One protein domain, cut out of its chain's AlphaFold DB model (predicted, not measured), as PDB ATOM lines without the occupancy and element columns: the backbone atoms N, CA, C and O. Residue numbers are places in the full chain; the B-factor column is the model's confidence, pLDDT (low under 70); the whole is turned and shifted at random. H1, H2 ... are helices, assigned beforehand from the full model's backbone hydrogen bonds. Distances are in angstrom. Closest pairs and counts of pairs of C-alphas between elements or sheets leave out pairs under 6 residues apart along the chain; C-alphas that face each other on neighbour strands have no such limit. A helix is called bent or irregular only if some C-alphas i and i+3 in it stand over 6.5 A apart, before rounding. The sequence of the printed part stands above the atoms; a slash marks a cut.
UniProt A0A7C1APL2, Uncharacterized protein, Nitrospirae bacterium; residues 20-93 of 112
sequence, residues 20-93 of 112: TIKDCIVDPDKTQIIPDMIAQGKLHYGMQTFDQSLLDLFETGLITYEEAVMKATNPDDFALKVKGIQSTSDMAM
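Overview. This is residues 20 to 93 of the 112 residues of an uncharacterized protein of Nitrospirae bacterium (UniProt A0A7C1APL2). This is an elongated, all-helix shape with two small groups of short helices at its two ends: H1, H2 and the first residues of H3, 34 to 37, make one end, while H4, H5 and H6 pack together as a triangle at the other. The rest of H3 bridges the space between the groups, and the low-confidence H7 folds back near H3. The printed part has 74 residues, with seven named helices in the order H1 to H7 and no named strand; the class is all helix. It is only just loose, close to compact, with a radius of gyration of the C-alphas of 13.6 A and spans of 39 by 24 by 22 A.

Arrangement. Begin at H1, residues 20 to 26, which touches H2, residues 28 to 31, only at the corner, where the closest C-alphas, of Cys 24 and Lys 30, are 4.7 A apart. H1 only just touches H3, residues 34 to 45, with 3 pairs of C-alphas within 8 A, the closest Ile 21 and Ile 34 at 6.7 A; H3 does so with residues 34 to 37 alone, at a shallow tilt of 27 degrees, opposite ways. H2 and H3 meet only through their link. H3 is irregular, with C-alphas 40 and 43 at 7.2 A. It is close to but not clearly touching H4, residues 50 to 59; their closest C-alphas, of Ala 39 and Gln 52, are 7.5 A apart. H4 and H5, residues 65 to 71, form a helical hairpin: they touch at a shallow tilt of 13 degrees, opposite ways, with the C-alphas of Leu 54 and Ala 68 closest at 5.8 A. H6, residues 75 to 82, only just touches H4, with 3 pairs of C-alphas within 8 A, Asp 51 and Phe 78 closest at 6.9 A, at a steep tilt of 45 degrees. H5 and H6 only just touch, only at the corner, with 3 such pairs, Val 69 and Pro 75 closest at 5.1 A. H7, residues 88 to 93, is near H3 but apart from H6. Every O i to N i+4 pair is within hydrogen-bond range in H1, H4, H5, H6 and H7; H3 has 5 of 8, and H2 is too short for such a pair.

Along the chain. Find C-alpha 20 at (136.643, 221.111, 274.021), where H1 begins its 10.0 A. H3 covers 13.7 A, H4 14.4 A and H6 10.4 A; H4 starts at C-alpha 50, (148.788, 205.246, 276.289). H7 ends at C-alpha 93, (130.444, 206.258, 275.086).

Size, cuts and confidence. Look to Asp 27 and Gly 61 for the two C-alphas farthest apart, 39.8 A. The printed part has no cut, and its six links between helices are tight. The mean pLDDT of the printed part is 92.8; residues 89 to 90 and 92 to 93 are under 70.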
ATOM      1  N   THR A  20     137.178 221.937 272.931       95.06
ATOM      2  CA  THR A  20     136.643 221.111 274.021       95.06
ATOM      3  C   THR A  20     137.695 220.779 275.077       95.06
ATOM      4  O   THR A  20     137.437 220.923 276.267       95.06
ATOM      5  N   ILE A  21     138.905 220.382 274.668       97.50
ATOM      6  CA  ILE A  21     139.990 220.080 275.613       97.50
ATOM      7  C   ILE A  21     140.411 221.327 276.393       97.50
ATOM      8  O   ILE A  21     140.625 221.248 277.600       97.50
ATOM      9  N   LYS A  22     140.510 222.486 275.734       97.94
ATOM     10  CA  LYS A  22     140.824 223.747 276.419       97.94
ATOM     11  C   LYS A  22     139.756 224.098 277.451       97.94
ATOM     12  O   LYS A  22     140.117 224.464 278.565       97.94
ATOM     13  N   ASP A  23     138.482 223.914 277.120       97.19
ATOM     14  CA  ASP A  23     137.383 224.133 278.063       97.19
ATOM     15  C   ASP A  23     137.466 223.167 279.253       97.19
ATOM     16  O   ASP A  23     137.288 223.585 280.397       97.19
ATOM     17  N   CYS A  24     137.820 221.900 279.009       97.25
ATOM     18  CA  CYS A  24     138.027 220.908 280.070       97.25
ATOM     19  C   CYS A  24     139.222 221.232 280.981       97.25
ATOM     20  O   CYS A  24     139.223 220.849 282.148       97.25
ATOM     21  N   ILE A  25     140.245 221.917 280.461       97.38
ATOM     22  CA  ILE A  25     141.405 222.374 281.242       97.38
ATOM     23  C   ILE A  25     141.043 223.588 282.109       97.38
ATOM     24  O   ILE A  25     141.573 223.739 283.208       97.38
ATOM     25  N   VAL A  26     140.174 224.473 281.613       97.88
ATOM     26  CA  VAL A  26     139.758 225.686 282.336       97.88
ATOM     27  C   VAL A  26     138.790 225.359 283.471       97.88
ATOM     28  O   VAL A  26     138.871 225.982 284.528       97.88
ATOM     29  N   ASP A  27     137.885 224.407 283.253       96.69
ATOM     30  CA  ASP A  27     136.875 223.978 284.219       96.69
ATOM     31  C   ASP A  27     137.355 222.739 285.009       96.69
ATOM     32  O   ASP A  27     137.414 221.641 284.442       96.69
ATOM     33  N   PRO A  28     137.683 222.869 286.313       95.50
ATOM     34  CA  PRO A  28     138.175 221.752 287.123       95.50
ATOM     35  C   PRO A  28     137.214 220.560 287.177       95.50
ATOM     36  O   PRO A  28     137.670 219.417 287.250       95.50
ATOM     37  N   ASP A  29     135.904 220.803 287.079       96.44
ATOM     38  CA  ASP A  29     134.893 219.742 287.128       96.44
ATOM     39  C   ASP A  29     134.900 218.892 285.845       96.44
ATOM     40  O   ASP A  29     134.477 217.730 285.850       96.44
ATOM     41  N   LYS A  30     135.442 219.435 284.746       95.69
ATOM     42  CA  LYS A  30     135.597 218.764 283.445       95.69
ATOM     43  C   LYS A  30     137.000 218.209 283.210       95.69
ATOM     44  O   LYS A  30     137.210 217.453 282.268       95.69
ATOM     45  N   THR A  31     137.979 218.510 284.055       96.38
ATOM     46  CA  THR A  31     139.340 217.977 283.868       96.38
ATOM     47  C   THR A  31     139.358 216.441 283.878       96.38
ATOM     48  O   THR A  31     140.106 215.819 283.124       96.38
ATOM     49  N   GLN A  32     138.482 215.819 284.671       96.12
ATOM     50  CA  GLN A  32     138.380 214.362 284.792       96.12
ATOM     51  C   GLN A  32     137.934 213.637 283.511       96.12
ATOM     52  O   GLN A  32     138.217 212.452 283.385       96.12
ATOM     53  N   ILE A  33     137.283 214.324 282.560       95.75
ATOM     54  CA  ILE A  33     136.809 213.704 281.306       95.75
ATOM     55  C   ILE A  33     137.849 213.757 280.175       95.75
ATOM     56  O   ILE A  33     137.629 213.208 279.097       95.75
ATOM     57  N   ILE A  34     138.997 214.409 280.392       96.62
ATOM     58  CA  ILE A  34     140.060 214.526 279.382       96.62
ATOM     59  C   ILE A  34     140.579 213.157 278.894       96.62
ATOM     60  O   ILE A  34     140.730 213.015 277.680       96.62
ATOM     61  N   PRO A  35     140.829 212.144 279.751       95.12
ATOM     62  CA  PRO A  35     141.269 210.824 279.289       95.12
ATOM     63  C   PRO A  35     140.298 210.178 278.291       95.12
ATOM     64  O   PRO A  35     140.728 209.619 277.282       95.12
ATOM     65  N   ASP A  36     138.993 210.332 278.519       93.56
ATOM     66  CA  ASP A  36     137.961 209.808 277.623       93.56
ATOM     67  C   ASP A  36     137.969 210.551 276.283       93.56
ATOM     68  O   ASP A  36     137.910 209.934 275.217       93.56
ATOM     69  N   MET A  37     138.133 211.877 276.320       95.19
ATOM     70  CA  MET A  37     138.250 212.704 275.114       95.19
ATOM     71  C   MET A  37     139.478 212.331 274.270       95.19
ATOM     72  O   MET A  37     139.404 212.334 273.039       95.19
ATOM     73  N   ILE A  38     140.596 211.966 274.907       97.06
ATOM     74  CA  ILE A  38     141.784 211.443 274.215       97.06
ATOM     75  C   ILE A  38     141.449 210.123 273.511       97.06
ATOM     76  O   ILE A  38     141.768 209.965 272.330       97.06
ATOM     77  N   ALA A  39     140.794 209.192 274.211       94.44
ATOM     78  CA  ALA A  39     140.456 207.876 273.670       94.44
ATOM     79  C   ALA A  39     139.547 207.975 272.436       94.44
ATOM     80  O   ALA A  39     139.781 207.301 271.428       94.44
ATOM     81  N   GLN A  40     138.549 208.857 272.499       92.19
ATOM     82  CA  GLN A  40     137.586 209.115 271.424       92.19
ATOM     83  C   GLN A  40     138.205 209.904 270.264       92.19
ATOM     84  O   GLN A  40     137.865 209.704 269.094       92.19
ATOM     85  N   GLY A  41     139.163 210.784 270.565       94.88
ATOM     86  CA  GLY A  41     139.848 211.612 269.581       94.88
ATOM     87  C   GLY A  41     140.750 210.840 268.612       94.88
ATOM     88  O   GLY A  41     141.308 211.464 267.704       94.88
ATOM     89  N   LYS A  42     140.892 209.514 268.761       93.81
ATOM     90  CA  LYS A  42     141.785 208.688 267.935       93.81
ATOM     91  C   LYS A  42     141.493 208.776 266.447       93.81
ATOM     92  O   LYS A  42     142.397 209.067 265.666       93.81
ATOM     93  N   LEU A  43     140.233 208.617 266.051       89.81
ATOM     94  CA  LEU A  43     139.869 208.628 264.634       89.81
ATOM     95  C   LEU A  43     139.887 210.037 264.020       89.81
ATOM     96  O   LEU A  43     140.348 210.215 262.896       89.81
ATOM     97  N   HIS A  44     139.373 211.037 264.740       89.44
ATOM     98  CA  HIS A  44     139.104 212.367 264.173       89.44
ATOM     99  C   HIS A  44     140.243 213.369 264.354       89.44
ATOM    100  O   HIS A  44     140.439 214.240 263.509       89.44
ATOM    101  N   TYR A  45     140.992 213.251 265.448       92.38
ATOM    102  CA  TYR A  45     142.028 214.209 265.830       92.38
ATOM    103  C   TYR A  45     143.418 213.572 265.922       92.38
ATOM    104  O   TYR A  45     144.381 214.272 266.231       92.38
ATOM    105  N   GLY A  46     143.538 212.263 265.668       93.88
ATOM    106  CA  GLY A  46     144.795 211.531 265.819       93.88
ATOM    107  C   GLY A  46     145.299 211.493 267.264       93.88
ATOM    108  O   GLY A  46     146.504 211.376 267.488       93.88
ATOM    109  N   MET A  47     144.396 211.645 268.237       98.12
ATOM    110  CA  MET A  47     144.722 211.436 269.648       98.12
ATOM    111  C   MET A  47     144.918 209.944 269.931       98.12
ATOM    112  O   MET A  47     144.637 209.096 269.094       98.12
ATOM    113  N   GLN A  48     145.441 209.596 271.093       97.50
ATOM    114  CA  GLN A  48     145.439 208.210 271.559       97.50
ATOM    115  C   GLN A  48     145.795 208.185 273.030       97.50
ATOM    116  O   GLN A  48     146.668 208.942 273.458       97.50
ATOM    117  N   THR A  49     145.158 207.300 273.787       97.75
ATOM    118  CA  THR A  49     145.613 207.001 275.145       97.75
ATOM    119  C   THR A  49     146.879 206.157 275.092       97.75
ATOM    120  O   THR A  49     147.171 205.499 274.085       97.75
ATOM    121  N   PHE A  50     147.628 206.129 276.193       97.88
ATOM    122  CA  PHE A  50     148.788 205.246 276.289       97.88
ATOM    123  C   PHE A  50     148.431 203.769 276.034       97.88
ATOM    124  O   PHE A  50     149.131 203.077 275.295       97.88
ATOM    125  N   ASP A  51     147.305 203.299 276.574       96.75
ATOM    126  CA  ASP A  51     146.866 201.904 276.438       96.75
ATOM    127  C   ASP A  51     146.430 201.579 274.998       96.75
ATOM    128  O   ASP A  51     146.721 200.490 274.505       96.75
ATOM    129  N   GLN A  52     145.826 202.535 274.275       96.69
ATOM    130  CA  GLN A  52     145.571 202.398 272.835       96.69
ATOM    131  C   GLN A  52     146.878 202.294 272.034       96.69
ATOM    132  O   GLN A  52     146.953 201.495 271.104       96.69
ATOM    133  N   SER A  53     147.912 203.057 272.404       98.06
ATOM    134  CA  SER A  53     149.232 202.958 271.769       98.06
ATOM    135  C   SER A  53     149.883 201.594 272.026       98.06
ATOM    136  O   SER A  53     150.430 200.987 271.107       98.06
ATOM    137  N   LEU A  54     149.795 201.068 273.253       98.06
ATOM    138  CA  LEU A  54     150.293 199.728 273.576       98.06
ATOM    139  C   LEU A  54     149.540 198.627 272.826       98.06
ATOM    140  O   LEU A  54     150.170 197.657 272.403       98.06
ATOM    141  N   LEU A  55     148.225 198.778 272.648       97.00
ATOM    142  CA  LEU A  55     147.407 197.819 271.911       97.00
ATOM    143  C   LEU A  55     147.850 197.762 270.447       97.00
ATOM    144  O   LEU A  55     148.184 196.683 269.967       97.00
ATOM    145  N   ASP A  56     147.997 198.917 269.790       97.19
ATOM    146  CA  ASP A  56     148.478 198.994 268.405       97.19
ATOM    147  C   ASP A  56     149.887 198.374 268.255       97.19
ATOM    148  O   ASP A  56     150.178 197.639 267.305       97.19
ATOM    149  N   LEU A  57     150.791 198.639 269.207       98.19
ATOM    150  CA  LEU A  57     152.142 198.061 269.213       98.19
ATOM    151  C   LEU A  57     152.134 196.539 269.412       98.19
ATOM    152  O   LEU A  57     152.986 195.843 268.852       98.19
ATOM    153  N   PHE A  58     151.211 196.024 270.219       97.81
ATOM    154  CA  PHE A  58     151.037 194.591 270.430       97.81
ATOM    155  C   PHE A  58     150.433 193.916 269.191       97.81
ATOM    156  O   PHE A  58     150.988 192.929 268.708       97.81
ATOM    157  N   GLU A  59     149.363 194.477 268.627       96.50
ATOM    158  CA  GLU A  59     148.681 193.951 267.436       96.50
ATOM    159  C   GLU A  59     149.598 193.921 266.206       96.50
ATOM    160  O   GLU A  59     149.546 192.991 265.400       96.50
ATOM    161  N   THR A  60     150.502 194.897 266.087       97.12
ATOM    162  CA  THR A  60     151.534 194.930 265.034       97.12
ATOM    163  C   THR A  60     152.751 194.043 265.327       97.12
ATOM    164  O   THR A  60     153.671 193.965 264.508       97.12
ATOM    165  N   GLY A  61     152.786 193.362 266.478       97.25
ATOM    166  CA  GLY A  61     153.862 192.454 266.879       97.25
ATOM    167  C   GLY A  61     155.170 193.152 267.266       97.25
ATOM    168  O   GLY A  61     156.225 192.515 267.304       97.25
ATOM    169  N   LEU A  62     155.138 194.460 267.538       97.81
ATOM    170  CA  LEU A  62     156.326 195.227 267.917       97.81
ATOM    171  C   LEU A  62     156.725 195.017 269.378       97.81
ATOM    172  O   LEU A  62     157.908 195.163 269.692       97.81
ATOM    173  N   ILE A  63     155.784 194.662 270.253       98.19
ATOM    174  CA  ILE A  63     156.016 194.303 271.661       98.19
ATOM    175  C   ILE A  63     155.316 192.982 271.999       98.19
ATOM    176  O   ILE A  63     154.393 192.572 271.301       98.19
ATOM    177  N   THR A  64     155.760 192.295 273.056       98.19
ATOM    178  CA  THR A  64     155.087 191.072 273.525       98.19
ATOM    179  C   THR A  64     153.872 191.411 274.387       98.19
ATOM    180  O   THR A  64     153.765 192.524 274.906       98.19
ATOM    181  N   TYR A  65     152.970 190.445 274.573       97.50
ATOM    182  CA  TYR A  65     151.816 190.600 275.462       97.50
ATOM    183  C   TYR A  65     152.248 190.927 276.898       97.50
ATOM    184  O   TYR A  65     151.703 191.830 277.524       97.50
ATOM    185  N   GLU A  66     153.269 190.234 277.402       96.81
ATOM    186  CA  GLU A  66     153.790 190.431 278.756       96.81
ATOM    187  C   GLU A  66     154.341 191.844 278.935       96.81
ATOM    188  O   GLU A  66     154.118 192.464 279.972       96.81
ATOM    189  N   GLU A  67     155.033 192.371 277.920       97.06
ATOM    190  CA  GLU A  67     155.500 193.751 277.944       97.06
ATOM    191  C   GLU A  67     154.326 194.733 277.916       97.06
ATOM    192  O   GLU A  67     154.327 195.689 278.687       97.06
ATOM    193  N   ALA A  68     153.329 194.503 277.059       97.06
ATOM    194  CA  ALA A  68     152.175 195.384 276.936       97.06
ATOM    195  C   ALA A  68     151.379 195.458 278.252       97.06
ATOM    196  O   ALA A  68     151.180 196.546 278.787       97.06
ATOM    197  N   VAL A  69     151.031 194.311 278.845       96.31
ATOM    198  CA  VAL A  69     150.302 194.232 280.126       96.31
ATOM    199  C   VAL A  69     151.106 194.826 281.279       96.31
ATOM    200  O   VAL A  69     150.549 195.515 282.126       96.31
ATOM    201  N   MET A  70     152.424 194.599 281.317       96.38
ATOM    202  CA  MET A  70     153.292 195.165 282.357       96.38
ATOM    203  C   MET A  70     153.349 196.699 282.306       96.38
ATOM    204  O   MET A  70     153.666 197.332 283.315       96.38
ATOM    205  N   LYS A  71     153.115 197.296 281.133       96.50
ATOM    206  CA  LYS A  71     153.176 198.749 280.928       96.50
ATOM    207  C   LYS A  71     151.812 199.423 280.910       96.50
ATOM    208  O   LYS A  71     151.785 200.627 281.131       96.50
ATOM    209  N   ALA A  72     150.734 198.685 280.663       96.62
ATOM    210  CA  ALA A  72     149.385 199.226 280.603       96.62
ATOM    211  C   ALA A  72     149.013 199.998 281.875       96.62
ATOM    212  O   ALA A  72     149.353 199.602 282.993       96.62
ATOM    213  N   THR A  73     148.281 201.089 281.682       94.75
ATOM    214  CA  THR A  73     147.732 201.926 282.750       94.75
ATOM    215  C   THR A  73     146.693 201.140 283.539       94.75
ATOM    216  O   THR A  73     146.685 201.185 284.770       94.75
ATOM    217  N   ASN A  74     145.863 200.364 282.835       93.06
ATOM    218  CA  ASN A  74     144.953 199.390 283.423       93.06
ATOM    219  C   ASN A  74     145.191 197.991 282.814       93.06
ATOM    220  O   ASN A  74     144.641 197.675 281.758       93.06
ATOM    221  N   PRO A  75     146.004 197.134 283.465       95.31
ATOM    222  CA  PRO A  75     146.344 195.806 282.952       95.31
ATOM    223  C   PRO A  75     145.139 194.886 282.713       95.31
ATOM    224  O   PRO A  75     145.140 194.125 281.744       95.31
ATOM    225  N   ASP A  76     144.114 194.953 283.570       93.88
ATOM    226  CA  ASP A  76     142.922 194.107 283.456       93.88
ATOM    227  C   ASP A  76     142.071 194.522 282.253       93.88
ATOM    228  O   ASP A  76     141.693 193.677 281.437       93.88
ATOM    229  N   ASP A  77     141.824 195.825 282.098       91.88
ATOM    230  CA  ASP A  77     141.102 196.372 280.946       91.88
ATOM    231  C   ASP A  77     141.861 196.123 279.634       91.88
ATOM    232  O   ASP A  77     141.288 195.666 278.644       91.88
ATOM    233  N   PHE A  78     143.185 196.305 279.644       94.81
ATOM    234  CA  PHE A  78     144.033 195.986 278.501       94.81
ATOM    235  C   PHE A  78     143.917 194.510 278.094       94.81
ATOM    236  O   PHE A  78     143.760 194.192 276.913       94.81
ATOM    237  N   ALA A  79     143.939 193.590 279.063       93.94
ATOM    238  CA  ALA A  79     143.791 192.161 278.801       93.94
ATOM    239  C   ALA A  79     142.406 191.793 278.236       93.94
ATOM    240  O   ALA A  79     142.298 190.831 277.468       93.94
ATOM    241  N   LEU A  80     141.351 192.530 278.599       93.56
ATOM    242  CA  LEU A  80     140.022 192.388 277.996       93.56
ATOM    243  C   LEU A  80     140.011 192.899 276.551       93.56
ATOM    244  O   LEU A  80     139.568 192.171 275.659       93.56
ATOM    245  N   LYS A  81     140.591 194.077 276.302       92.00
ATOM    246  CA  LYS A  81     140.704 194.682 274.965       92.00
ATOM    247  C   LYS A  81     141.483 193.799 273.992       92.00
ATOM    248  O   LYS A  81     141.010 193.552 272.888       92.00
ATOM    249  N   VAL A  82     142.597 193.207 274.430       93.56
ATOM    250  CA  VAL A  82     143.364 192.217 273.642       93.56
ATOM    251  C   VAL A  82     142.522 190.995 273.247       93.56
ATOM    252  O   VAL A  82     142.741 190.400 272.195       93.56
ATOM    253  N   LYS A  83     141.539 190.606 274.067       92.00
ATOM    254  CA  LYS A  83     140.607 189.502 273.768       92.00
ATOM    255  C   LYS A  83     139.419 189.934 272.900       92.00
ATOM    256  O   LYS A  83     138.523 189.122 272.674       92.00
ATOM    257  N   GLY A  84     139.393 191.184 272.439       88.19
ATOM    258  CA  GLY A  84     138.287 191.760 271.676       88.19
ATOM    259  C   GLY A  84     137.051 192.075 272.523       88.19
ATOM    260  O   GLY A  84     135.963 192.216 271.974       88.19
ATOM    261  N   ILE A  85     137.190 192.149 273.851       87.88
ATOM    262  CA  ILE A  85     136.090 192.495 274.753       87.88
ATOM    263  C   ILE A  85     136.152 194.000 275.007       87.88
ATOM    264  O   ILE A  85     137.067 194.481 275.671       87.88
ATOM    265  N   GLN A  86     135.167 194.731 274.487       76.81
ATOM    266  CA  GLN A  86     134.952 196.135 274.830       76.81
ATOM    267  C   GLN A  86     134.165 196.236 276.139       76.81
ATOM    268  O   GLN A  86     133.252 195.441 276.393       76.81
ATOM    269  N   SER A  87     134.515 197.206 276.983       73.88
ATOM    270  CA  SER A  87     133.749 197.454 278.200       73.88
ATOM    271  C   SER A  87     132.388 198.074 277.859       73.88
ATOM    272  O   SER A  87     132.212 198.720 276.826       73.88
ATOM    273  N   THR A  88     131.398 197.900 278.737       71.81
ATOM    274  CA  THR A  88     130.088 198.563 278.586       71.81
ATOM    275  C   THR A  88     130.218 200.082 278.567       71.81
ATOM    276  O   THR A  88     129.427 200.755 277.917       71.81
ATOM    277  N   SER A  89     131.222 200.605 279.270       67.31
ATOM    278  CA  SER A  89     131.585 202.018 279.296       67.31
ATOM    279  C   SER A  89     132.049 202.489 277.919       67.31
ATOM    280  O   SER A  89     131.560 203.504 277.435       67.31
ATOM    281  N   ASP A  90     132.936 201.722 277.272       68.62
ATOM    282  CA  ASP A  90     133.439 202.036 275.930       68.62
ATOM    283  C   ASP A  90     132.290 202.029 274.907       68.62
ATOM    284  O   ASP A  90     132.151 202.973 274.134       68.62
ATOM    285  N   MET A  91     131.411 201.018 274.962       70.25
ATOM    286  CA  MET A  91     130.246 200.914 274.068       70.25
ATOM    287  C   MET A  91     129.240 202.059 274.266       70.25
ATOM    288  O   MET A  91     128.834 202.695 273.296       70.25
ATOM    289  N   ALA A  92     128.860 202.365 275.512       67.88
ATOM    290  CA  ALA A  92     127.921 203.453 275.801       67.88
ATOM    291  C   ALA A  92     128.473 204.823 275.369       67.88
ATOM    292  O   ALA A  92     127.728 205.695 274.929       67.88
ATOM    293  N   MET A  93     129.789 205.013 275.470       62.69
ATOM    294  CA  MET A  93     130.444 206.258 275.086       62.69
ATOM    295  C   MET A  93     130.590 206.397 273.558       62.69
ATOM    296  O   MET A  93     130.476 207.507 273.032       62.69
TER     297      MET A  93